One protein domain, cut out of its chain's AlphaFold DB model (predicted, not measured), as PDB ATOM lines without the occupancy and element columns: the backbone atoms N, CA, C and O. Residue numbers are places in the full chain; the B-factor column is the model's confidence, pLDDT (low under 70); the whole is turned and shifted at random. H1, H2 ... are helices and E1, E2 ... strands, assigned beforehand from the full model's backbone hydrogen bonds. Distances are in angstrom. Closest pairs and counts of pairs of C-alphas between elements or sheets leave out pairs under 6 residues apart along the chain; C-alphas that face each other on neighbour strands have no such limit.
ATOM      1  N   ALA A 350     -35.395-109.776  55.525       59.47
ATOM      2  CA  ALA A 350     -36.851-109.683  55.659       59.47
ATOM      3  C   ALA A 350     -37.608-109.851  54.325       59.47
ATOM      4  O   ALA A 350     -38.773-110.252  54.329       59.47
ATOM      5  N   GLU A 351     -36.951-109.594  53.191       59.62
ATOM      6  CA  GLU A 351     -37.513-109.736  51.842       59.62
ATOM      7  C   GLU A 351     -37.147-111.080  51.181       59.62
ATOM      8  O   GLU A 351     -37.472-111.319  50.017       59.62
ATOM      9  N   GLY A 352     -36.516-111.996  51.929       55.34
ATOM     10  CA  GLY A 352     -36.169-113.345  51.468       55.34
ATOM     11  C   GLY A 352     -34.855-113.447  50.683       55.34
ATOM     12  O   GLY A 352     -34.638-114.461  50.016       55.34
ATOM     13  N   GLY A 353     -33.996-112.424  50.740       60.47
ATOM     14  CA  GLY A 353     -32.646-112.440  50.168       60.47
ATOM     15  C   GLY A 353     -31.571-112.929  51.143       60.47
ATOM     16  O   GLY A 353     -31.790-112.949  52.349       60.47
ATOM     17  N   PHE A 354     -30.407-113.303  50.602       70.00
ATOM     18  CA  PHE A 354     -29.157-113.470  51.354       70.00
ATOM     19  C   PHE A 354     -28.349-112.182  51.174       70.00
ATOM     20  O   PHE A 354     -27.647-112.040  50.171       70.00
ATOM     21  N   TYR A 355     -28.541-111.221  52.077       70.25
ATOM     22  CA  TYR A 355     -27.947-109.885  51.979       70.25
ATOM     23  C   TYR A 355     -26.416-109.968  51.891       70.25
ATOM     24  O   TYR A 355     -25.811-109.418  50.974       70.25
ATOM     25  N   GLU A 356     -25.811-110.790  52.746       72.94
ATOM     26  CA  GLU A 356     -24.368-111.016  52.835       72.94
ATOM     27  C   GLU A 356     -23.796-111.585  51.524       72.94
ATOM     28  O   GLU A 356     -22.738-111.169  51.056       72.94
ATOM     29  N   LEU A 357     -24.535-112.481  50.858       75.69
ATOM     30  CA  LEU A 357     -24.127-113.038  49.565       75.69
ATOM     31  C   LEU A 357     -24.161-111.983  48.449       75.69
ATOM     32  O   LEU A 357     -23.317-112.003  47.557       75.69
ATOM     33  N   GLN A 358     -25.143-111.081  48.460       78.06
ATOM     34  CA  GLN A 358     -25.264-110.023  47.448       78.06
ATOM     35  C   GLN A 358     -24.145-108.993  47.601       78.06
ATOM     36  O   GLN A 358     -23.519-108.625  46.607       78.06
ATOM     37  N   VAL A 359     -23.859-108.617  48.847       75.56
ATOM     38  CA  VAL A 359     -22.728-107.773  49.246       75.56
ATOM     39  C   VAL A 359     -21.414-108.398  48.761       75.56
ATOM     40  O   VAL A 359     -20.684-107.781  47.985       75.56
ATOM     41  N   TYR A 360     -21.177-109.677  49.071       76.75
ATOM     42  CA  TYR A 360     -20.002-110.417  48.599       76.75
ATOM     43  C   TYR A 360     -19.881-110.450  47.067       76.75
ATOM     44  O   TYR A 360     -18.807-110.199  46.520       76.75
ATOM     45  N   LEU A 361     -20.967-110.752  46.347       80.31
ATOM     46  CA  LEU A 361     -20.954-110.843  44.883       80.31
ATOM     47  C   LEU A 361     -20.658-109.494  44.221       80.31
ATOM     48  O   LEU A 361     -19.894-109.444  43.253       80.31
ATOM     49  N   ASN A 362     -21.250-108.417  44.735       82.19
ATOM     50  CA  ASN A 362     -20.984-107.061  44.269       82.19
ATOM     51  C   ASN A 362     -19.513-106.688  44.462       82.19
ATOM     52  O   ASN A 362     -18.884-106.158  43.547       82.19
ATOM     53  N   SER A 363     -18.952-107.033  45.614       79.00
ATOM     54  CA  SER A 363     -17.569-106.728  45.975       79.00
ATOM     55  C   SER A 363     -16.567-107.538  45.181       79.00
ATOM     56  O   SER A 363     -15.659-106.968  44.591       79.00
ATOM     57  N   LYS A 364     -16.810-108.838  45.002       79.88
ATOM     58  CA  LYS A 364     -16.038-109.670  44.072       79.88
ATOM     59  C   LYS A 364     -16.012-109.094  42.660       79.88
ATOM     60  O   LYS A 364     -15.016-109.209  41.951       79.88
ATOM     61  N   MET A 365     -17.134-108.525  42.226       83.06
ATOM     62  CA  MET A 365     -17.243-107.928  40.904       83.06
ATOM     63  C   MET A 365     -16.489-106.597  40.824       83.06
ATOM     64  O   MET A 365     -15.838-106.353  39.810       83.06
ATOM     65  N   LEU A 366     -16.564-105.745  41.846       84.69
ATOM     66  CA  LEU A 366     -15.913-104.436  41.832       84.69
ATOM     67  C   LEU A 366     -14.426-104.461  42.171       84.69
ATOM     68  O   LEU A 366     -13.722-103.559  41.730       84.69
ATOM     69  N   GLU A 367     -13.943-105.496  42.853       83.56
ATOM     70  CA  GLU A 367     -12.536-105.650  43.239       83.56
ATOM     71  C   GLU A 367     -11.583-105.476  42.052       83.56
ATOM     72  O   GLU A 367     -10.601-104.743  42.093       83.56
ATOM     73  N   GLN A 368     -11.933-106.072  40.915       85.12
ATOM     74  CA  GLN A 368     -11.139-105.969  39.693       85.12
ATOM     75  C   GLN A 368     -11.023-104.541  39.127       85.12
ATOM     76  O   GLN A 368     -10.197-104.306  38.244       85.12
ATOM     77  N   TYR A 369     -11.874-103.623  39.589       88.50
ATOM     78  CA  TYR A 369     -11.904-102.206  39.237       88.50
ATOM     79  C   TYR A 369     -11.398-101.308  40.373       88.50
ATOM     80  O   TYR A 369     -11.489-100.085  40.260       88.50
ATOM     81  N   GLU A 370     -10.854-101.870  41.450       88.69
ATOM     82  CA  GLU A 370     -10.191-101.079  42.478       88.69
ATOM     83  C   GLU A 370      -9.101-100.194  41.856       88.69
ATOM     84  O   GLU A 370      -8.408-100.594  40.912       88.69
ATOM     85  N   ALA A 371      -9.014 -98.949  42.336       91.44
ATOM     86  CA  ALA A 371      -8.103 -97.910  41.863       91.44
ATOM     87  C   ALA A 371      -8.241 -97.556  40.365       91.44
ATOM     88  O   ALA A 371      -7.473 -96.742  39.843       91.44
ATOM     89  N   ASN A 372      -9.241 -98.106  39.670       91.00
ATOM     90  CA  ASN A 372      -9.533 -97.813  38.273       91.00
ATOM     91  C   ASN A 372     -10.597 -96.730  38.122       91.00
ATOM     92  O   ASN A 372     -11.388 -96.451  39.022       91.00
ATOM     93  N   LEU A 373     -10.623 -96.143  36.926       91.88
ATOM     94  CA  LEU A 373     -11.611 -95.154  36.529       91.88
ATOM     95  C   LEU A 373     -12.926 -95.837  36.128       91.88
ATOM     96  O   LEU A 373     -13.002 -96.512  35.095       91.88
ATOM     97  N   VAL A 374     -13.967 -95.627  36.926       92.50
ATOM     98  CA  VAL A 374     -15.303 -96.186  36.703       92.50
ATOM     99  C   VAL A 374     -16.350 -95.087  36.588       92.50
ATOM    100  O   VAL A 374     -16.154 -93.967  37.061       92.50
ATOM    101  N   THR A 375     -17.473 -95.426  35.963       92.75
ATOM    102  CA  THR A 375     -18.660 -94.577  35.903       92.75
ATOM    103  C   THR A 375     -19.860 -95.329  36.446       92.75
ATOM    104  O   THR A 375     -20.103 -96.483  36.083       92.75
ATOM    105  N   PHE A 376     -20.635 -94.628  37.263       91.69
ATOM    106  CA  PHE A 376     -21.983 -95.014  37.641       91.69
ATOM    107  C   PHE A 376     -22.991 -94.050  37.020       91.69
ATOM    108  O   PHE A 376     -22.732 -92.851  36.935       91.69
ATOM    109  N   GLN A 377     -24.142 -94.563  36.600       90.81
ATOM    110  CA  GLN A 377     -25.230 -93.789  36.006       90.81
ATOM    111  C   GLN A 377     -26.480 -93.805  36.886       90.81
ATOM    112  O   GLN A 377     -26.647 -94.696  37.719       90.81
ATOM    113  N   ASN A 378     -27.379 -92.844  36.656       88.19
ATOM    114  CA  ASN A 378     -28.711 -92.781  37.274       88.19
ATOM    115  C   ASN A 378     -28.666 -92.839  38.811       88.19
ATOM    116  O   ASN A 378     -29.282 -93.694  39.451       88.19
ATOM    117  N   ILE A 379     -27.906 -91.920  39.400       89.81
ATOM    118  CA  ILE A 379     -27.629 -91.907  40.839       89.81
ATOM    119  C   ILE A 379     -28.577 -90.924  41.514       89.81
ATOM    120  O   ILE A 379     -28.512 -89.727  41.242       89.81
ATOM    121  N   ALA A 380     -29.449 -91.394  42.401       89.75
ATOM    122  CA  ALA A 380     -30.193 -90.502  43.285       89.75
ATOM    123  C   ALA A 380     -29.254 -89.979  44.381       89.75
ATOM    124  O   ALA A 380     -28.527 -90.752  44.995       89.75
ATOM    125  N   VAL A 381     -29.237 -88.665  44.586       90.19
ATOM    126  CA  VAL A 381     -28.335 -87.978  45.525       90.19
ATOM    127  C   VAL A 381     -29.008 -87.834  46.881       90.19
ATOM    128  O   VAL A 381     -30.235 -87.806  46.950       90.19
ATOM    129  N   SER A 382     -28.215 -87.708  47.947       91.38
ATOM    130  CA  SER A 382     -28.719 -87.530  49.307       91.38
ATOM    131  C   SER A 382     -29.778 -86.425  49.392       91.38
ATOM    132  O   SER A 382     -29.559 -85.288  48.965       91.38
ATOM    133  N   GLU A 383     -30.917 -86.772  49.985       91.25
ATOM    134  CA  GLU A 383     -32.040 -85.865  50.245       91.25
ATOM    135  C   GLU A 383     -32.012 -85.361  51.691       91.25
ATOM    136  O   GLU A 383     -32.569 -84.312  52.009       91.25
ATOM    137  N   LYS A 384     -31.334 -86.094  52.579       93.31
ATOM    138  CA  LYS A 384     -31.258 -85.800  54.004       93.31
ATOM    139  C   LYS A 384     -29.804 -85.793  54.457       93.31
ATOM    140  O   LYS A 384     -29.075 -86.758  54.252       93.31
ATOM    141  N   PHE A 385     -29.411 -84.719  55.129       94.50
ATOM    142  CA  PHE A 385     -28.152 -84.643  55.862       94.50
ATOM    143  C   PHE A 385     -28.460 -84.477  57.341       94.50
ATOM    144  O   PHE A 385     -29.256 -83.609  57.696       94.50
ATOM    145  N   ILE A 386     -27.864 -85.281  58.214       94.44
ATOM    146  CA  ILE A 386     -28.153 -85.253  59.654       94.44
ATOM    147  C   ILE A 386     -26.858 -85.196  60.457       94.44
ATOM    148  O   ILE A 386     -25.908 -85.890  60.131       94.44
ATOM    149  N   ALA A 387     -26.807 -84.351  61.484       93.69
ATOM    150  CA  ALA A 387     -25.709 -84.333  62.445       93.69
ATOM    151  C   ALA A 387     -26.106 -85.172  63.656       93.69
ATOM    152  O   ALA A 387     -27.007 -84.771  64.408       93.69
ATOM    153  N   CYS A 388     -25.466 -86.326  63.811       92.00
ATOM    154  CA  CYS A 388     -25.750 -87.264  64.890       92.00
ATOM    155  C   CYS A 388     -24.899 -87.020  66.145       92.00
ATOM    156  O   CYS A 388     -25.274 -87.494  67.215       92.00
ATOM    157  N   ASP A 389     -23.844 -86.201  66.083       86.75
ATOM    158  CA  ASP A 389     -23.142 -85.713  67.275       86.75
ATOM    159  C   ASP A 389     -23.923 -84.544  67.899       86.75
ATOM    160  O   ASP A 389     -23.662 -83.348  67.695       86.75
ATOM    161  N   ARG A 390     -24.955 -84.897  68.670       86.06
ATOM    162  CA  ARG A 390     -25.848 -83.929  69.322       86.06
ATOM    163  C   ARG A 390     -25.103 -83.081  70.344       86.06
ATOM    164  O   ARG A 390     -25.445 -81.908  70.537       86.06
ATOM    165  N   ASN A 391     -24.144 -83.678  71.045       83.62
ATOM    166  CA  ASN A 391     -23.447 -83.041  72.153       83.62
ATOM    167  C   ASN A 391     -22.165 -82.290  71.726       83.62
ATOM    168  O   ASN A 391     -21.649 -81.478  72.503       83.62
ATOM    169  N   LYS A 392     -21.745 -82.449  70.465       83.75
ATOM    170  CA  LYS A 392     -20.604 -81.795  69.813       83.75
ATOM    171  C   LYS A 392     -19.268 -82.106  70.483       83.75
ATOM    172  O   LYS A 392     -18.380 -81.245  70.503       83.75
ATOM    173  N   ASN A 393     -19.128 -83.284  71.087       83.12
ATOM    174  CA  ASN A 393     -17.861 -83.727  71.673       83.12
ATOM    175  C   ASN A 393     -16.897 -84.299  70.620       83.12
ATOM    176  O   ASN A 393     -15.747 -84.579  70.962       83.12
ATOM    177  N   GLY A 394     -17.331 -84.405  69.359       80.44
ATOM    178  CA  GLY A 394     -16.573 -84.989  68.260       80.44
ATOM    179  C   GLY A 394     -16.628 -86.513  68.246       80.44
ATOM    180  O   GLY A 394     -15.713 -87.147  67.727       80.44
ATOM    181  N   SER A 395     -17.623 -87.128  68.880       81.62
ATOM    182  CA  SER A 395     -17.789 -88.578  68.957       81.62
ATOM    183  C   SER A 395     -19.270 -88.946  68.941       81.62
ATOM    184  O   SER A 395     -20.092 -88.286  69.559       81.62
ATOM    185  N   ILE A 396     -19.603 -90.022  68.226       83.06
ATOM    186  CA  ILE A 396     -20.938 -90.624  68.276       83.06
ATOM    187  C   ILE A 396     -20.955 -91.573  69.474       83.06
ATOM    188  O   ILE A 396     -20.313 -92.627  69.437       83.06
ATOM    189  N   ASP A 397     -21.643 -91.188  70.546       86.19
ATOM    190  CA  ASP A 397     -21.728 -91.992  71.764       86.19
ATOM    191  C   ASP A 397     -22.870 -93.028  71.699       86.19
ATOM    192  O   ASP A 397     -23.887 -92.849  71.026       86.19
ATOM    193  N   ASN A 398     -22.744 -94.116  72.471       80.75
ATOM    194  CA  ASN A 398     -23.803 -95.126  72.592       80.75
ATOM    195  C   ASN A 398     -25.130 -94.501  73.072       80.75
ATOM    196  O   ASN A 398     -25.152 -93.730  74.037       80.75
ATOM    197  N   GLY A 399     -26.254 -94.923  72.486       86.31
ATOM    198  CA  GLY A 399     -27.595 -94.437  72.830       86.31
ATOM    199  C   GLY A 399     -28.246 -93.709  71.657       86.31
ATOM    200  O   GLY A 399     -28.223 -94.220  70.546       86.31
ATOM    201  N   ASP A 400     -28.834 -92.531  71.900       86.69
ATOM    202  CA  ASP A 400     -29.576 -91.796  70.861       86.69
ATOM    203  C   ASP A 400     -28.703 -91.401  69.649       86.69
ATOM    204  O   ASP A 400     -29.227 -91.274  68.547       86.69
ATOM    205  N   GLU A 401     -27.408 -91.115  69.851       89.12
ATOM    206  CA  GLU A 401     -26.492 -90.657  68.787       89.12
ATOM    207  C   GLU A 401     -26.098 -91.814  67.860       89.12
ATOM    208  O   GLU A 401     -26.129 -91.666  66.640       89.12
ATOM    209  N   ASP A 402     -25.816 -92.981  68.442       87.94
ATOM    210  CA  ASP A 402     -25.636 -94.243  67.721       87.94
ATOM    211  C   ASP A 402     -26.902 -94.632  66.940       87.94
ATOM    212  O   ASP A 402     -26.851 -94.845  65.734       87.94
ATOM    213  N   GLU A 403     -28.073 -94.570  67.583       89.75
ATOM    214  CA  GLU A 403     -29.358 -94.835  66.922       89.75
ATOM    215  C   GLU A 403     -29.625 -93.852  65.764       89.75
ATOM    216  O   GLU A 403     -30.121 -94.251  64.717       89.75
ATOM    217  N   CYS A 404     -29.264 -92.570  65.914       91.69
ATOM    218  CA  CYS A 404     -29.347 -91.579  64.835       91.69
ATOM    219  C   CYS A 404     -28.475 -91.963  63.635       91.69
ATOM    220  O   CYS A 404     -28.915 -91.839  62.486       91.69
ATOM    221  N   ARG A 405     -27.241 -92.407  63.896       88.94
ATOM    222  CA  ARG A 405     -26.311 -92.837  62.853       88.94
ATOM    223  C   ARG A 405     -26.850 -94.072  62.144       88.94
ATOM    224  O   ARG A 405     -26.894 -94.066  60.917       88.94
ATOM    225  N   ASP A 406     -27.295 -95.074  62.890       86.38
ATOM    226  CA  ASP A 406     -27.828 -96.324  62.347       86.38
ATOM    227  C   ASP A 406     -29.081 -96.067  61.491       86.38
ATOM    228  O   ASP A 406     -29.157 -96.516  60.349       86.38
ATOM    229  N   GLU A 407     -30.008 -95.222  61.966       86.94
ATOM    230  CA  GLU A 407     -31.174 -94.773  61.185       86.94
ATOM    231  C   GLU A 407     -30.759 -94.107  59.854       86.94
ATOM    232  O   GLU A 407     -31.434 -94.263  58.834       86.94
ATOM    233  N   CYS A 408     -29.662 -93.342  59.842       88.38
ATOM    234  CA  CYS A 408     -29.133 -92.723  58.624       88.38
ATOM    235  C   CYS A 408     -28.373 -93.715  57.729       88.38
ATOM    236  O   CYS A 408     -28.335 -93.558  56.507       88.38
ATOM    237  N   GLN A 409     -27.758 -94.746  58.304       82.75
ATOM    238  CA  GLN A 409     -27.104 -95.801  57.539       82.75
ATOM    239  C   GLN A 409     -28.130 -96.642  56.773       82.75
ATOM    240  O   GLN A 409     -27.907 -96.894  55.584       82.75
ATOM    241  N   ASP A 410     -29.264 -96.956  57.406       81.88
ATOM    242  CA  ASP A 410     -30.391 -97.691  56.817       81.88
ATOM    243  C   ASP A 410     -31.082 -96.930  55.672       81.88
ATOM    244  O   ASP A 410     -31.607 -97.539  54.735       81.88
ATOM    245  N   ASP A 411     -31.077 -95.594  55.711       85.81
ATOM    246  CA  ASP A 411     -31.591 -94.756  54.627       85.81
ATOM    247  C   ASP A 411     -30.504 -94.537  53.549       85.81
ATOM    248  O   ASP A 411     -29.477 -93.889  53.794       85.81
ATOM    249  N   PRO A 412     -30.689 -95.035  52.311       82.25
ATOM    250  CA  PRO A 412     -29.687 -94.899  51.258       82.25
ATOM    251  C   PRO A 412     -29.469 -93.455  50.789       82.25
ATOM    252  O   PRO A 412     -28.434 -93.172  50.187       82.25
ATOM    253  N   LEU A 413     -30.415 -92.550  51.053       88.12
ATOM    254  CA  LEU A 413     -30.344 -91.134  50.684       88.12
ATOM    255  C   LEU A 413     -30.083 -90.228  51.893       88.12
ATOM    256  O   LEU A 413     -30.153 -89.000  51.768       88.12
ATOM    257  N   CYS A 414     -29.742 -90.817  53.041       91.56
ATOM    258  CA  CYS A 414     -29.240 -90.095  54.196       91.56
ATOM    259  C   CYS A 414     -27.706 -90.095  54.220       91.56
ATOM    260  O   CYS A 414     -27.052 -91.119  53.997       91.56
ATOM    261  N   THR A 415     -27.140 -88.919  54.487       91.81
ATOM    262  CA  THR A 415     -25.711 -88.708  54.746       91.81
ATOM    263  C   THR A 415     -25.531 -88.131  56.144       91.81
ATOM    264  O   THR A 415     -26.138 -87.109  56.478       91.81
ATOM    265  N   ASP A 416     -24.691 -88.754  56.962       90.50
ATOM    266  CA  ASP A 416     -24.289 -88.179  58.239       90.50
ATOM    267  C   ASP A 416     -23.314 -87.012  58.009       90.50
ATOM    268  O   ASP A 416     -22.427 -87.054  57.154       90.50
ATOM    269  N   LEU A 417     -23.517 -85.911  58.730       91.06
ATOM    270  CA  LEU A 417     -22.736 -84.693  58.540       91.06
ATOM    271  C   LEU A 417     -21.323 -84.833  59.087       91.06
ATOM    272  O   LEU A 417     -20.404 -84.244  58.526       91.06
ATOM    273  N   GLU A 418     -21.144 -85.601  60.153       86.81
ATOM    274  CA  GLU A 418     -19.834 -85.885  60.726       86.81
ATOM    275  C   GLU A 418     -18.908 -86.506  59.663       86.81
ATOM    276  O   GLU A 418     -17.851 -85.941  59.370       86.81
ATOM    277  N   GLY A 419     -19.359 -87.560  58.977       78.88
ATOM    278  CA  GLY A 419     -18.656 -88.180  57.856       78.88
ATOM    279  C   GLY A 419     -18.578 -87.293  56.611       78.88
ATOM    280  O   GLY A 419     -17.535 -87.257  55.951       78.88
ATOM    281  N   TYR A 420     -19.619 -86.506  56.308       86.19
ATOM    282  CA  TYR A 420     -19.583 -85.534  55.207       86.19
ATOM    283  C   TYR A 420     -18.453 -84.512  55.375       86.19
ATOM    284  O   TYR A 420     -17.763 -84.198  54.408       86.19
ATOM    285  N   PHE A 421     -18.231 -83.997  56.586       83.50
ATOM    286  CA  PHE A 421     -17.167 -83.030  56.855       83.50
ATOM    287  C   PHE A 421     -15.790 -83.677  56.995       83.50
ATOM    288  O   PHE A 421     -14.805 -83.101  56.528       83.50
ATOM    289  N   GLU A 422     -15.706 -84.844  57.633       81.25
ATOM    290  CA  GLU A 422     -14.432 -85.528  57.859       81.25
ATOM    291  C   GLU A 422     -13.860 -86.110  56.562       81.25
ATOM    292  O   GLU A 422     -12.676 -85.936  56.265       81.25
ATOM    293  N   PHE A 423     -14.708 -86.747  55.753       77.94
ATOM    294  CA  PHE A 423     -14.282 -87.479  54.561       77.94
ATOM    295  C   PHE A 423     -14.645 -86.789  53.249       77.94
ATOM    296  O   PHE A 423     -14.234 -87.269  52.191       77.94
ATOM    297  N   ALA A 424     -15.372 -85.664  53.297       84.50
ATOM    298  CA  ALA A 424     -15.883 -84.973  52.115       84.50
ATOM    299  C   ALA A 424     -16.728 -85.906  51.230       84.50
ATOM    300  O   ALA A 424     -16.582 -85.880  50.012       84.50
ATOM    301  N   GLN A 425     -17.578 -86.754  51.819       87.06
ATOM    302  CA  GLN A 425     -18.347 -87.785  51.104       87.06
ATOM    303  C   GLN A 425     -19.851 -87.626  51.297       87.06
ATOM    304  O   GLN A 425     -20.308 -87.296  52.383       87.06
ATOM    305  N   TRP A 426     -20.625 -87.919  50.255       88.12
ATOM    306  CA  TRP A 426     -22.088 -87.980  50.311       88.12
ATOM    307  C   TRP A 426     -22.602 -89.316  49.779       88.12
ATOM    308  O   TRP A 426     -21.957 -89.942  48.935       88.12
ATOM    309  N   ALA A 427     -23.768 -89.735  50.268       89.38
ATOM    310  CA  ALA A 427     -24.411 -90.989  49.898       89.38
ATOM    311  C   ALA A 427     -25.321 -90.844  48.671       89.38
ATOM    312  O   ALA A 427     -26.154 -89.937  48.601       89.38
ATOM    313  N   GLY A 428     -25.224 -91.771  47.729       88.81
ATOM    314  CA  GLY A 428     -26.123 -91.881  46.588       88.81
ATOM    315  C   GLY A 428     -26.712 -93.277  46.444       88.81
ATOM    316  O   GLY A 428     -26.153 -94.253  46.938       88.81
ATOM    317  N   LEU A 429     -27.828 -93.386  45.728       88.25
ATOM    318  CA  LEU A 429     -28.497 -94.648  45.423       88.25
ATOM    319  C   LEU A 429     -28.477 -94.908  43.914       88.25
ATOM    320  O   LEU A 429     -29.029 -94.133  43.133       88.25
ATOM    321  N   LEU A 430     -27.864 -96.020  43.511       87.44
ATOM    322  CA  LEU A 430     -27.770 -96.467  42.119       87.44
ATOM    323  C   LEU A 430     -29.057 -97.156  41.667       87.44
ATOM    324  O   LEU A 430     -29.195 -98.340  41.945       87.44
ATOM    325  N   ASP A 431     -29.975 -96.468  40.984       80.06
ATOM    326  CA  ASP A 431     -31.204 -97.057  40.403       80.06
ATOM    327  C   ASP A 431     -31.913 -98.091  41.320       80.06
ATOM    328  O   ASP A 431     -32.262 -99.197  40.909       80.06
ATOM    329  N   GLU A 432     -32.035 -97.769  42.616       76.38
ATOM    330  CA  GLU A 432     -32.590 -98.641  43.675       76.38
ATOM    331  C   GLU A 432     -31.836 -99.963  43.946       76.38
ATOM    332  O   GLU A 432     -32.350-100.842  44.644       76.38
ATOM    333  N   LYS A 433     -30.624-100.126  43.407       79.25
ATOM    334  CA  LYS A 433     -29.769-101.308  43.566       79.25
ATOM    335  C   LYS A 433     -28.912-101.233  44.831       79.25
ATOM    336  O   LYS A 433     -28.927-102.166  45.628       79.25
ATOM    337  N   LYS A 434     -28.141-100.153  44.994       83.75
ATOM    338  CA  LYS A 434     -27.079-100.078  46.010       83.75
ATOM    339  C   LYS A 434     -26.766 -98.645  46.439       83.75
ATOM    340  O   LYS A 434     -26.711 -97.749  45.593       83.75
ATOM    341  N   LYS A 435     -26.524 -98.466  47.742       83.38
ATOM    342  CA  LYS A 435     -25.954 -97.247  48.333       83.38
ATOM    343  C   LYS A 435     -24.463 -97.153  47.993       83.38
ATOM    344  O   LYS A 435     -23.716 -98.098  48.244       83.38
ATOM    345  N   ILE A 436     -24.038 -96.020  47.452       85.94
ATOM    346  CA  ILE A 436     -22.638 -95.686  47.174       85.94
ATOM    347  C   ILE A 436     -22.271 -94.365  47.832       85.94
ATOM    348  O   ILE A 436     -23.151 -93.578  48.171       85.94
ATOM    349  N   PHE A 437     -20.978 -94.098  47.960       87.31
ATOM    350  CA  PHE A 437     -20.467 -92.822  48.427       87.31
ATOM    351  C   PHE A 437     -19.623 -92.184  47.333       87.31
ATOM    352  O   PHE A 437     -18.881 -92.855  46.616       87.31
ATOM    353  N   ALA A 438     -19.731 -90.873  47.187       86.62
ATOM    354  CA  ALA A 438     -18.880 -90.120  46.283       86.62
ATOM    355  C   ALA A 438     -18.249 -88.945  47.020       86.62
ATOM    356  O   ALA A 438     -18.890 -88.264  47.822       86.62
ATOM    357  N   SER A 439     -16.973 -88.720  46.739       85.25
ATOM    358  CA  SER A 439     -16.212 -87.610  47.285       85.25
ATOM    359  C   SER A 439     -16.565 -86.302  46.574       85.25
ATOM    360  O   SER A 439     -16.682 -86.254  45.351       85.25
ATOM    361  N   VAL A 440     -16.693 -85.214  47.331       81.62
ATOM    362  CA  VAL A 440     -16.796 -83.835  46.820       81.62
ATOM    363  C   VAL A 440     -15.458 -83.105  46.861       81.62
ATOM    364  O   VAL A 440     -15.384 -81.951  46.450       81.62
ATOM    365  N   ALA A 441     -14.383 -83.758  47.318       80.31
ATOM    366  CA  ALA A 441     -13.082 -83.118  47.512       80.31
ATOM    367  C   ALA A 441     -12.477 -82.540  46.218       80.31
ATOM    368  O   ALA A 441     -11.715 -81.579  46.279       80.31
ATOM    369  N   LEU A 442     -12.799 -83.131  45.062       78.81
ATOM    370  CA  LEU A 442     -12.348 -82.689  43.732       78.81
ATOM    371  C   LEU A 442     -13.497 -82.272  42.799       78.81
ATOM    372  O   LEU A 442     -13.262 -81.935  41.638       78.81
ATOM    373  N   ALA A 443     -14.729 -82.272  43.309       81.06
ATOM    374  CA  ALA A 443     -15.930 -81.824  42.609       81.06
ATOM    375  C   ALA A 443     -16.488 -80.569  43.298       81.06
ATOM    376  O   ALA A 443     -17.636 -80.534  43.731       81.06
ATOM    377  N   ASP A 444     -15.658 -79.535  43.438       74.12
ATOM    378  CA  ASP A 444     -15.971 -78.320  44.199       74.12
ATOM    379  C   ASP A 444     -17.253 -77.608  43.749       74.12
ATOM    380  O   ASP A 444     -17.934 -76.994  44.575       74.12
ATOM    381  N   LYS A 445     -17.594 -77.667  42.456       79.06
ATOM    382  CA  LYS A 445     -18.843 -77.082  41.944       79.06
ATOM    383  C   LYS A 445     -20.072 -77.863  42.374       79.06
ATOM    384  O   LYS A 445     -21.119 -77.259  42.592       79.06
ATOM    385  N   PHE A 446     -19.960 -79.182  42.468       83.50
ATOM    386  CA  PHE A 446     -21.068 -80.031  42.860       83.50
ATOM    387  C   PHE A 446     -20.966 -80.353  44.349       83.50
ATOM    388  O   PHE A 446     -20.264 -81.269  44.764       83.50
ATOM    389  N   ARG A 447     -21.710 -79.608  45.168       83.00
ATOM    390  CA  ARG A 447     -21.894 -79.927  46.587       83.00
ATOM    391  C   ARG A 447     -23.381 -80.032  46.885       83.00
ATOM    392  O   ARG A 447     -24.077 -79.025  46.750       83.00
ATOM    393  N   PRO A 448     -23.884 -81.214  47.282       83.25
ATOM    394  CA  PRO A 448     -25.308 -81.378  47.528       83.25
ATOM    395  C   PRO A 448     -25.798 -80.518  48.700       83.25
ATOM    396  O   PRO A 448     -26.925 -80.040  48.652       83.25
ATOM    397  N   LEU A 449     -24.935 -80.252  49.678       88.94
ATOM    398  CA  LEU A 449     -25.149 -79.303  50.762       88.94
ATOM    399  C   LEU A 449     -23.884 -78.452  50.904       88.94
ATOM    400  O   LEU A 449     -22.784 -79.002  50.953       88.94
ATOM    401  N   ARG A 450     -24.004 -77.123  50.975       89.31
ATOM    402  CA  ARG A 450     -22.846 -76.233  51.095       89.31
ATOM    403  C   ARG A 450     -22.926 -75.411  52.374       89.31
ATOM    404  O   ARG A 450     -23.591 -74.387  52.433       89.31
ATOM    405  N   ILE A 451     -22.198 -75.848  53.391       89.38
ATOM    406  CA  ILE A 451     -22.122 -75.189  54.700       89.38
ATOM    407  C   ILE A 451     -20.663 -75.123  55.168       89.38
ATOM    408  O   ILE A 451     -19.903 -76.060  54.925       89.38
ATOM    409  N   ASP A 452     -20.270 -74.040  55.845       87.69
ATOM    410  CA  ASP A 452     -18.900 -73.901  56.371       87.69
ATOM    411  C   ASP A 452     -18.713 -74.671  57.689       87.69
ATOM    412  O   ASP A 452     -17.622 -75.155  57.987       87.69
ATOM    413  N   TYR A 453     -19.781 -74.801  58.484       87.56
ATOM    414  CA  TYR A 453     -19.840 -75.647  59.677       87.56
ATOM    415  C   TYR A 453     -21.274 -76.108  59.969       87.56
ATOM    416  O   TYR A 453     -22.259 -75.490  59.556       87.56
ATOM    417  N   ILE A 454     -21.391 -77.193  60.737       89.44
ATOM    418  CA  ILE A 454     -22.671 -77.780  61.152       89.44
ATOM    419  C   ILE A 454     -23.506 -76.746  61.929       89.44
ATOM    420  O   ILE A 454     -23.143 -76.320  63.032       89.44
ATOM    421  N   GLY A 455     -24.659 -76.367  61.371       88.06
ATOM    422  CA  GLY A 455     -25.590 -75.395  61.953       88.06
ATOM    423  C   GLY A 455     -25.829 -74.145  61.106       88.06
ATOM    424  O   GLY A 455     -26.813 -73.439  61.361       88.06
ATOM    425  N   GLU A 456     -24.991 -73.873  60.104       91.88
ATOM    426  CA  GLU A 456     -25.211 -72.765  59.165       91.88
ATOM    427  C   GLU A 456     -26.396 -73.007  58.233       91.88
ATOM    428  O   GLU A 456     -26.949 -74.104  58.175       91.88
ATOM    429  N   VAL A 457     -26.837 -71.948  57.557       90.06
ATOM    430  CA  VAL A 457     -27.762 -72.067  56.425       90.06
ATOM    431  C   VAL A 457     -26.999 -72.574  55.206       90.06
ATOM    432  O   VAL A 457     -25.824 -72.255  55.047       90.06
ATOM    433  N   ASP A 458     -27.659 -73.371  54.369       90.50
ATOM    434  CA  ASP A 458     -27.072 -73.827  53.112       90.50
ATOM    435  C   ASP A 458     -26.778 -72.626  52.206       90.50
ATOM    436  O   ASP A 458     -27.677 -71.862  51.861       90.50
ATOM    437  N   GLN A 459     -25.515 -72.460  51.818       87.75
ATOM    438  CA  GLN A 459     -25.054 -71.382  50.944       87.75
ATOM    439  C   GLN A 459     -25.609 -71.512  49.524       87.75
ATOM    440  O   GLN A 459     -25.612 -70.529  48.790       87.75
ATOM    441  N   ASN A 460     -26.059 -72.709  49.132       81.88
ATOM    442  CA  ASN A 460     -26.743 -72.903  47.859       81.88
ATOM    443  C   ASN A 460     -28.223 -72.485  47.920       81.88
ATOM    444  O   ASN A 460     -28.849 -72.383  46.874       81.88
ATOM    445  N   GLY A 461     -28.796 -72.294  49.116       84.19
ATOM    446  CA  GLY A 461     -30.227 -72.025  49.297       84.19
ATOM    447  C   GLY A 461     -31.148 -73.218  49.006       84.19
ATOM    448  O   GLY A 461     -32.363 -73.068  49.046       84.19
ATOM    449  N   LEU A 462     -30.602 -74.408  48.742       84.38
ATOM    450  CA  LEU A 462     -31.380 -75.565  48.289       84.38
ATOM    451  C   LEU A 462     -31.913 -76.397  49.456       84.38
ATOM    452  O   LEU A 462     -32.999 -76.965  49.372       84.38
ATOM    453  N   CYS A 463     -31.149 -76.514  50.540       90.12
ATOM    454  CA  CYS A 463     -31.477 -77.408  51.643       90.12
ATOM    455  C   CYS A 463     -32.048 -76.664  52.858       90.12
ATOM    456  O   CYS A 463     -31.405 -75.800  53.459       90.12
ATOM    457  N   ALA A 464     -33.239 -77.072  53.294       93.00
ATOM    458  CA  ALA A 464     -33.919 -76.505  54.449       93.00
ATOM    459  C   ALA A 464     -33.369 -77.073  55.765       93.00
ATOM    460  O   ALA A 464     -33.460 -78.274  56.041       93.00
ATOM    461  N   LYS A 465     -32.848 -76.192  56.625       95.06
ATOM    462  CA  LYS A 465     -32.371 -76.547  57.967       95.06
ATOM    463  C   LYS A 465     -33.537 -76.760  58.935       95.06
ATOM    464  O   LYS A 465     -34.382 -75.881  59.098       95.06
ATOM    465  N   SER A 466     -33.551 -77.888  59.637       94.19
ATOM    466  CA  SER A 466     -34.563 -78.235  60.644       94.19
ATOM    467  C   SER A 466     -33.983 -79.136  61.744       94.19
ATOM    468  O   SER A 466     -32.775 -79.369  61.799       94.19
ATOM    469  N   THR A 467     -34.828 -79.619  62.653       93.06
ATOM    470  CA  THR A 467     -34.451 -80.592  63.688       93.06
ATOM    471  C   THR A 467     -35.388 -81.792  63.662       93.06
ATOM    472  O   THR A 467     -36.591 -81.620  63.460       93.06
ATOM    473  N   THR A 468     -34.860 -82.992  63.905       90.50
ATOM    474  CA  THR A 468     -35.667 -84.212  64.075       90.50
ATOM    475  C   THR A 468     -36.497 -84.170  65.361       90.50
ATOM    476  O   THR A 468     -36.278 -83.329  66.236       90.50
ATOM    477  N   GLU A 469     -37.417 -85.126  65.531       87.81
ATOM    478  CA  GLU A 469     -38.179 -85.295  66.781       87.81
ATOM    479  C   GLU A 469     -37.274 -85.558  67.997       87.81
ATOM    480  O   GLU A 469     -37.556 -85.083  69.098       87.81
ATOM    481  N   LYS A 470     -36.147 -86.253  67.788       86.88
ATOM    482  CA  LYS A 470     -35.109 -86.516  68.800       86.88
ATOM    483  C   LYS A 470     -34.113 -85.350  68.967       86.88
ATOM    484  O   LYS A 470     -33.129 -85.474  69.697       86.88
ATOM    485  N   ASN A 471     -34.397 -84.200  68.345       89.31
ATOM    486  CA  ASN A 471     -33.635 -82.951  68.435       89.31
ATOM    487  C   ASN A 471     -32.212 -83.020  67.839       89.31
ATOM    488  O   ASN A 471     -31.312 -82.322  68.306       89.31
ATOM    489  N   PHE A 472     -32.018 -83.840  66.804       92.69
ATOM    490  CA  PHE A 472     -30.819 -83.814  65.960       92.69
ATOM    491  C   PHE A 472     -30.968 -82.755  64.875       92.69
ATOM    492  O   PHE A 472     -32.059 -82.577  64.328       92.69
ATOM    493  N   LEU A 473     -29.887 -82.043  64.560       93.12
ATOM    494  CA  LEU A 473     -29.890 -81.077  63.465       93.12
ATOM    495  C   LEU A 473     -29.923 -81.829  62.134       93.12
ATOM    496  O   LEU A 473     -29.148 -82.759  61.937       93.12
ATOM    497  N   GLN A 474     -30.775 -81.396  61.209       94.75
ATOM    498  CA  GLN A 474     -30.832 -81.966  59.869       94.75
ATOM    499  C   GLN A 474     -31.030 -80.897  58.791       94.75
ATOM    500  O   GLN A 474     -31.539 -79.803  59.049       94.75
ATOM    501  N   TYR A 475     -30.682 -81.255  57.563       95.50
ATOM    502  CA  TYR A 475     -30.933 -80.502  56.347       95.50
ATOM    503  C   TYR A 475     -31.708 -81.396  55.390       95.50
ATOM    504  O   TYR A 475     -31.294 -82.523  55.124       95.50
ATOM    505  N   ILE A 476     -32.834 -80.892  54.897       94.00
ATOM    506  CA  ILE A 476     -33.667 -81.582  53.914       94.00
ATOM    507  C   ILE A 476     -33.505 -80.865  52.583       94.00
ATOM    508  O   ILE A 476     -33.841 -79.688  52.465       94.00
ATOM    509  N   CYS A 477     -32.962 -81.572  51.607       89.50
ATOM    510  CA  CYS A 477     -32.684 -81.082  50.268       89.50
ATOM    511  C   CYS A 477     -33.748 -81.591  49.284       89.50
ATOM    512  O   CYS A 477     -34.347 -82.646  49.510       89.50
ATOM    513  N   PRO A 478     -33.980 -80.887  48.163       86.31
ATOM    514  CA  PRO A 478     -34.826 -81.391  47.096       86.31
ATOM    515  C   PRO A 478     -34.236 -82.667  46.494       86.31
ATOM    516  O   PRO A 478     -33.014 -82.842  46.410       86.31
ATOM    517  N   LYS A 479     -35.126 -83.540  46.021       85.94
ATOM    518  CA  LYS A 479     -34.751 -84.751  45.295       85.94
ATOM    519  C   LYS A 479     -33.966 -84.396  44.036       85.94
ATOM    520  O   LYS A 479     -34.436 -83.619  43.207       85.94
ATOM    521  N   ARG A 480     -32.793 -85.009  43.872       83.88
ATOM    522  CA  ARG A 480     -31.917 -84.818  42.708       83.88
ATOM    523  C   ARG A 480     -31.374 -86.143  42.206       83.88
ATOM    524  O   ARG A 480     -31.135 -87.068  42.982       83.88
ATOM    525  N   THR A 481     -31.154 -86.209  40.901       86.06
ATOM    526  CA  THR A 481     -30.536 -87.354  40.238       86.06
ATOM    527  C   THR A 481     -29.370 -86.900  39.371       86.06
ATOM    528  O   THR A 481     -29.392 -85.833  38.755       86.06
ATOM    529  N   LEU A 482     -28.337 -87.727  39.319       87.94
ATOM    530  CA  LEU A 482     -27.195 -87.568  38.434       87.94
ATOM    531  C   LEU A 482     -27.400 -88.464  37.221       87.94
ATOM    532  O   LEU A 482     -27.779 -89.629  37.362       87.94
ATOM    533  N   GLU A 483     -27.132 -87.918  36.039       89.25
ATOM    534  CA  GLU A 483     -26.982 -88.713  34.823       89.25
ATOM    535  C   GLU A 483     -25.809 -89.675  35.001       89.25
ATOM    536  O   GLU A 483     -25.948 -90.869  34.748       89.25
ATOM    537  N   SER A 484     -24.677 -89.167  35.500       90.56
ATOM    538  CA  SER A 484     -23.516 -89.993  35.816       90.56
ATOM    539  C   SER A 484     -22.579 -89.363  36.842       90.56
ATOM    540  O   SER A 484     -22.543 -88.144  37.013       90.56
ATOM    541  N   VAL A 485     -21.804 -90.218  37.508       92.50
ATOM    542  CA  VAL A 485     -20.603 -89.835  38.252       92.50
ATOM    543  C   VAL A 485     -19.454 -90.731  37.827       92.50
ATOM    544  O   VAL A 485     -19.576 -91.958  37.834       92.50
ATOM    545  N   THR A 486     -18.337 -90.110  37.476       93.69
ATOM    546  CA  THR A 486     -17.089 -90.774  37.111       93.69
ATOM    547  C   THR A 486     -16.030 -90.531  38.180       93.69
ATOM    548  O   THR A 486     -15.970 -89.465  38.785       93.69
ATOM    549  N   GLY A 487     -15.165 -91.507  38.425       93.56
ATOM    550  CA  GLY A 487     -14.052 -91.325  39.347       93.56
ATOM    551  C   GLY A 487     -13.240 -92.590  39.552       93.56
ATOM    552  O   GLY A 487     -13.536 -93.637  38.976       93.56
ATOM    553  N   THR A 488     -12.192 -92.483  40.357       93.25
ATOM    554  CA  THR A 488     -11.421 -93.650  40.786       93.25
ATOM    555  C   THR A 488     -12.155 -94.369  41.903       93.25
ATOM    556  O   THR A 488     -12.568 -93.737  42.877       93.25
ATOM    557  N   LEU A 489     -12.342 -95.675  41.744       90.69
ATOM    558  CA  LEU A 489     -13.029 -96.505  42.721       90.69
ATOM    559  C   LEU A 489     -12.095 -96.842  43.884       90.69
ATOM    560  O   LEU A 489     -11.047 -97.455  43.686       90.69
ATOM    561  N   ARG A 490     -12.516 -96.493  45.096       86.44
ATOM    562  CA  ARG A 490     -12.010 -97.080  46.332       86.44
ATOM    563  C   ARG A 490     -13.040 -98.063  46.843       86.44
ATOM    564  O   ARG A 490     -14.186 -97.699  47.132       86.44
ATOM    565  N   HIS A 491     -12.627 -99.313  46.920       73.31
ATOM    566  CA  HIS A 491     -13.356-100.298  47.684       73.31
ATOM    567  C   HIS A 491     -13.073-100.020  49.167       73.31
ATOM    568  O   HIS A 491     -11.992 -99.548  49.491       73.31
ATOM    569  N   ILE A 492     -14.042-100.197  50.067       63.31
ATOM    570  CA  ILE A 492     -13.754-100.285  51.498       63.31
ATOM    571  C   ILE A 492     -14.221-101.652  51.973       63.31
ATOM    572  O   ILE A 492     -15.422-101.881  52.132       63.31
ATOM    573  N   TYR A 493     -13.261-102.556  52.163       61.81
ATOM    574  CA  TYR A 493     -13.486-103.912  52.645       61.81
ATOM    575  C   TYR A 493     -13.180-104.001  54.146       61.81
ATOM    576  O   TYR A 493     -12.048-103.779  54.571       61.81
ATOM    577  N   LEU A 494     -14.185-104.318  54.966       50.75
ATOM    578  CA  LEU A 494     -14.002-104.651  56.380       50.75
ATOM    579  C   LEU A 494     -14.618-106.027  56.641       50.75
ATOM    580  O   LEU A 494     -15.790-106.134  56.994       50.75
ATOM    581  N   CYS A 495     -13.824-107.082  56.470       51.28
ATOM    582  CA  CYS A 495     -14.125-108.373  57.087       51.28
ATOM    583  C   CYS A 495     -13.119-108.581  58.232       51.28
ATOM    584  O   CYS A 495     -11.952-108.200  58.089       51.28
ATOM    585  N   PRO A 496     -13.536-109.119  59.391       42.66
ATOM    586  CA  PRO A 496     -12.602-109.455  60.457       42.66
ATOM    587  C   PRO A 496     -11.519-110.397  59.917       42.66
ATOM    588  O   PRO A 496     -11.815-111.283  59.118       42.66
ATOM    589  N   ALA A 497     -10.279-110.239  60.383       42.16
ATOM    590  CA  ALA A 497      -9.124-111.069  60.008       42.16
ATOM    591  C   ALA A 497      -9.269-112.566  60.377       42.16
ATOM    592  O   ALA A 497      -8.394-113.381  60.079       42.16
ATOM    593  N   ASP A 498     -10.381-112.937  61.008       44.00
ATOM    594  CA  ASP A 498     -10.675-114.283  61.460       44.00
ATOM    595  C   ASP A 498     -11.529-114.966  60.388       44.00
ATOM    596  O   ASP A 498     -12.729-114.730  60.358       44.00
ATOM    597  N   TRP A 499     -10.875-115.745  59.518       44.78
ATOM    598  CA  TRP A 499     -11.264-116.856  58.613       44.78
ATOM    599  C   TRP A 499     -12.710-117.416  58.560       44.78
ATOM    600  O   TRP A 499     -12.914-118.566  58.174       44.78
ATOM    601  N   GLU A 500     -13.728-116.650  58.909       45.31
ATOM    602  CA  GLU A 500     -15.133-116.960  58.718       45.31
ATOM    603  C   GLU A 500     -15.586-116.182  57.481       45.31
ATOM    604  O   GLU A 500     -15.837-114.981  57.542       45.31
ATOM    605  N   GLU A 501     -15.702-116.889  56.351       45.81
ATOM    606  CA  GLU A 501     -16.268-116.395  55.080       45.81
ATOM    607  C   GLU A 501     -17.676-115.763  55.231       45.81
ATOM    608  O   GLU A 501     -18.172-115.139  54.297       45.81
ATOM    609  N   ASP A 502     -18.293-115.875  56.414       42.06
ATOM    610  CA  ASP A 502     -19.691-115.559  56.706       42.06
ATOM    611  C   ASP A 502     -19.918-114.249  57.504       42.06
ATOM    612  O   ASP A 502     -21.052-113.991  57.908       42.06
ATOM    613  N   ARG A 503     -18.896-113.411  57.768       45.59
ATOM    614  CA  ARG A 503     -19.049-112.163  58.570       45.59
ATOM    615  C   ARG A 503     -18.472-110.901  57.928       45.59
ATOM    616  O   ARG A 503     -17.676-110.182  58.531       45.59
ATOM    617  N   CYS A 504     -18.853-110.630  56.688       50.72
ATOM    618  CA  CYS A 504     -18.566-109.347  56.053       50.72
ATOM    619  C   CYS A 504     -19.723-108.377  56.327       50.72
ATOM    620  O   CYS A 504     -20.742-108.422  55.641       50.72
ATOM    621  N   ASP A 505     -19.568-107.523  57.343       45.88
ATOM    622  CA  ASP A 505     -20.681-106.726  57.880       45.88
ATOM    623  C   ASP A 505     -20.807-105.319  57.261       45.88
ATOM    624  O   ASP A 505     -21.904-104.762  57.251       45.88
ATOM    625  N   LEU A 506     -19.739-104.717  56.716       49.31
ATOM    626  CA  LEU A 506     -19.809-103.346  56.188       49.31
ATOM    627  C   LEU A 506     -18.921-103.143  54.954       49.31
ATOM    628  O   LEU A 506     -17.697-103.242  55.031       49.31
ATOM    629  N   GLN A 507     -19.547-102.828  53.817       59.16
ATOM    630  CA  GLN A 507     -18.859-102.509  52.564       59.16
ATOM    631  C   GLN A 507     -19.474-101.269  51.923       59.16
ATOM    632  O   GLN A 507     -20.651-101.257  51.538       59.16
ATOM    633  N   PHE A 508     -18.651-100.235  51.771       66.06
ATOM    634  CA  PHE A 508     -19.001 -99.016  51.057       66.06
ATOM    635  C   PHE A 508     -18.002 -98.772  49.935       66.06
ATOM    636  O   PHE A 508     -16.815 -99.069  50.056       66.06
ATOM    637  N   TRP A 509     -18.495 -98.228  48.830       74.50
ATOM    638  CA  TRP A 509     -17.651 -97.828  47.712       74.50
ATOM    639  C   TRP A 509     -17.573 -96.329  47.693       74.50
ATOM    640  O   TRP A 509     -18.608 -95.658  47.675       74.50
ATOM    641  N   VAL A 510     -16.348 -95.829  47.686       82.38
ATOM    642  CA  VAL A 510     -16.087 -94.409  47.559       82.38
ATOM    643  C   VAL A 510     -15.582 -94.163  46.156       82.38
ATOM    644  O   VAL A 510     -14.568 -94.707  45.731       82.38
ATOM    645  N   LEU A 511     -16.297 -93.321  45.431       89.50
ATOM    646  CA  LEU A 511     -15.837 -92.812  44.158       89.50
ATOM    647  C   LEU A 511     -15.147 -91.470  44.381       89.50
ATOM    648  O   LEU A 511     -15.741 -90.566  44.970       89.50
ATOM    649  N   ASP A 512     -13.922 -91.317  43.887       91.69
ATOM    650  CA  ASP A 512     -13.242 -90.022  43.857       91.69
ATOM    651  C   ASP A 512     -13.277 -89.436  42.444       91.69
ATOM    652  O   ASP A 512     -12.518 -89.891  41.579       91.69
ATOM    653  N   PRO A 513     -14.121 -88.422  42.183       93.38
ATOM    654  CA  PRO A 513     -14.076 -87.672  40.935       93.38
ATOM    655  C   PRO A 513     -12.690 -87.073  40.690       93.38
ATOM    656  O   PRO A 513     -11.963 -86.760  41.632       93.38
ATOM    657  N   ARG A 514     -12.315 -86.884  39.424       91.69
ATOM    658  CA  ARG A 514     -11.034 -86.253  39.061       91.69
ATOM    659  C   ARG A 514     -11.158 -84.735  38.989       91.69
ATOM    660  O   ARG A 514     -10.190 -84.014  39.224       91.69
ATOM    661  N   PHE A 515     -12.335 -84.261  38.591       89.88
ATOM    662  CA  PHE A 515     -12.668 -82.854  38.379       89.88
ATOM    663  C   PHE A 515     -14.189 -82.646  38.398       89.88
ATOM    664  O   PHE A 515     -14.947 -83.595  38.235       89.88
ATOM    665  N   ASP A 516     -14.645 -81.391  38.494       86.56
ATOM    666  CA  ASP A 516     -16.078 -81.032  38.511       86.56
ATOM    667  C   ASP A 516     -16.913 -81.697  37.405       86.56
ATOM    668  O   ASP A 516     -18.043 -82.108  37.632       86.56
ATOM    669  N   GLY A 517     -16.360 -81.781  36.191       86.56
ATOM    670  CA  GLY A 517     -17.042 -82.342  35.021       86.56
ATOM    671  C   GLY A 517     -17.285 -83.852  35.071       86.56
ATOM    672  O   GLY A 517     -17.970 -84.365  34.193       86.56
ATOM    673  N   ASP A 518     -16.737 -84.553  36.065       92.56
ATOM    674  CA  ASP A 518     -17.032 -85.965  36.305       92.56
ATOM    675  C   ASP A 518     -18.356 -86.173  37.049       92.56
ATOM    676  O   ASP A 518     -18.827 -87.303  37.133       92.56
ATOM    677  N   VAL A 519     -18.970 -85.109  37.576       90.81
ATOM    678  CA  VAL A 519     -20.310 -85.159  38.160       90.81
ATOM    679  C   VAL A 519     -21.298 -84.513  37.197       90.81
ATOM    680  O   VAL A 519     -21.302 -83.296  37.007       90.81
ATOM    681  N   VAL A 520     -22.154 -85.328  36.585       88.88
ATOM    682  CA  VAL A 520     -23.122 -84.878  35.582       88.88
ATOM    683  C   VAL A 520     -24.522 -84.960  36.168       88.88
ATOM    684  O   VAL A 520     -25.079 -86.044  36.343       88.88
ATOM    685  N   LEU A 521     -25.106 -83.799  36.465       81.88
ATOM    686  CA  LEU A 521     -26.507 -83.690  36.866       81.88
ATOM    687  C   LEU A 521     -27.419 -84.186  35.745       81.88
ATOM    688  O   LEU A 521     -27.191 -83.885  34.571       81.88
ATOM    689  N   SER A 522     -28.465 -84.933  36.105       73.44
ATOM    690  CA  SER A 522     -29.511 -85.280  35.152       73.44
ATOM    691  C   SER A 522     -30.160 -83.984  34.692       73.44
ATOM    692  O   SER A 522     -30.735 -83.254  35.499       73.44
TER     693      SER A 522
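This is residues 350 to 522 of the 568 residues of an uncharacterized protein of Myxococcales bacterium (UniProt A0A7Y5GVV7). A small closed barrel of five strands, E1, E4, E5, E9 and E8, has H1 packed on its outside, along E9; beyond the barrel lies a small sheet, E3, E2, E7, E6, with H2 over one face and H3 on the opposite face. E1 runs on into E2, and E10 is paired onto E8 outside the ring. The 173 printed residues hold three named helices and ten named strands, in the order H1 E1 E2 H2 E3 H3 E4 E5 E6 E7 E8 E9 E10, of mixed class; both sheets are mixed. The whole is compact, with a radius of gyration of the C-alphas of 16.5 A and spans of 44 by 41 by 29 A.

H1, residues 355 to 367, begins at C-alpha 355 (-27.947, -109.885, 51.979) and is 18.2 A long. E1, residues 373 to 381, 20.3 A, bends by 82 degrees at residue 378. E2 is residues 384 to 387, H2 400 to 410, 15.3 A, E3 414 to 416 and H3 417 to 423. E4, residues 425 to 430, and E5, 434 to 439, 16.6 A, form a hairpin, as do E6, 464 to 467, and E7, 473 to 476. E8, residues 481 to 494, 28.9 A, bends by 94 degrees at residue 484 and forms a hairpin with E9, 506 to 512, 19.3 A. E10, residues 519 to 521, ends at C-alpha 521 (-26.507, -83.690, 36.866).

H1 is on the barrel, outside it, at a height of 8.8 A, over E9 and along it at 26 degrees on the local plane; their closest C-alphas, of Val 359 and Gln 507, are 7.3 A apart. Round the ring, E1 and E4 are antiparallel (N 380 to O 429, 2.9 A), E4 and E5 antiparallel (N 428 to O 436, 2.8 A), E5 and E9 parallel (N 439 to O 511, 2.8 A), E9 and E8 antiparallel (N 490 to O 510, 2.8 A), and E8 and E1 antiparallel (N 376 to O 485, 2.9 A). In the other sheet, E3 and E2 are parallel (N 415 to O 384, 2.9 A), E2 and E7 antiparallel (N 387 to O 473, 2.9 A). H2 is over E3 at a height of 8.5 A. The closest C-alphas of E3 and E4, of Thr 415 and Ala 427, are 5.5 A apart. In H1, H2 and H3 every O i to N i+4 pair is within hydrogen-bond range.

The C-alphas farthest apart, of Gly 461 and Trp 499, are 49.6 A apart. The printed part has no cut. The links E2 to H2, E5 to E6 and E8 to E9 are long. The pLDDT is under 70 at residues 350 to 353 and 492 to 508.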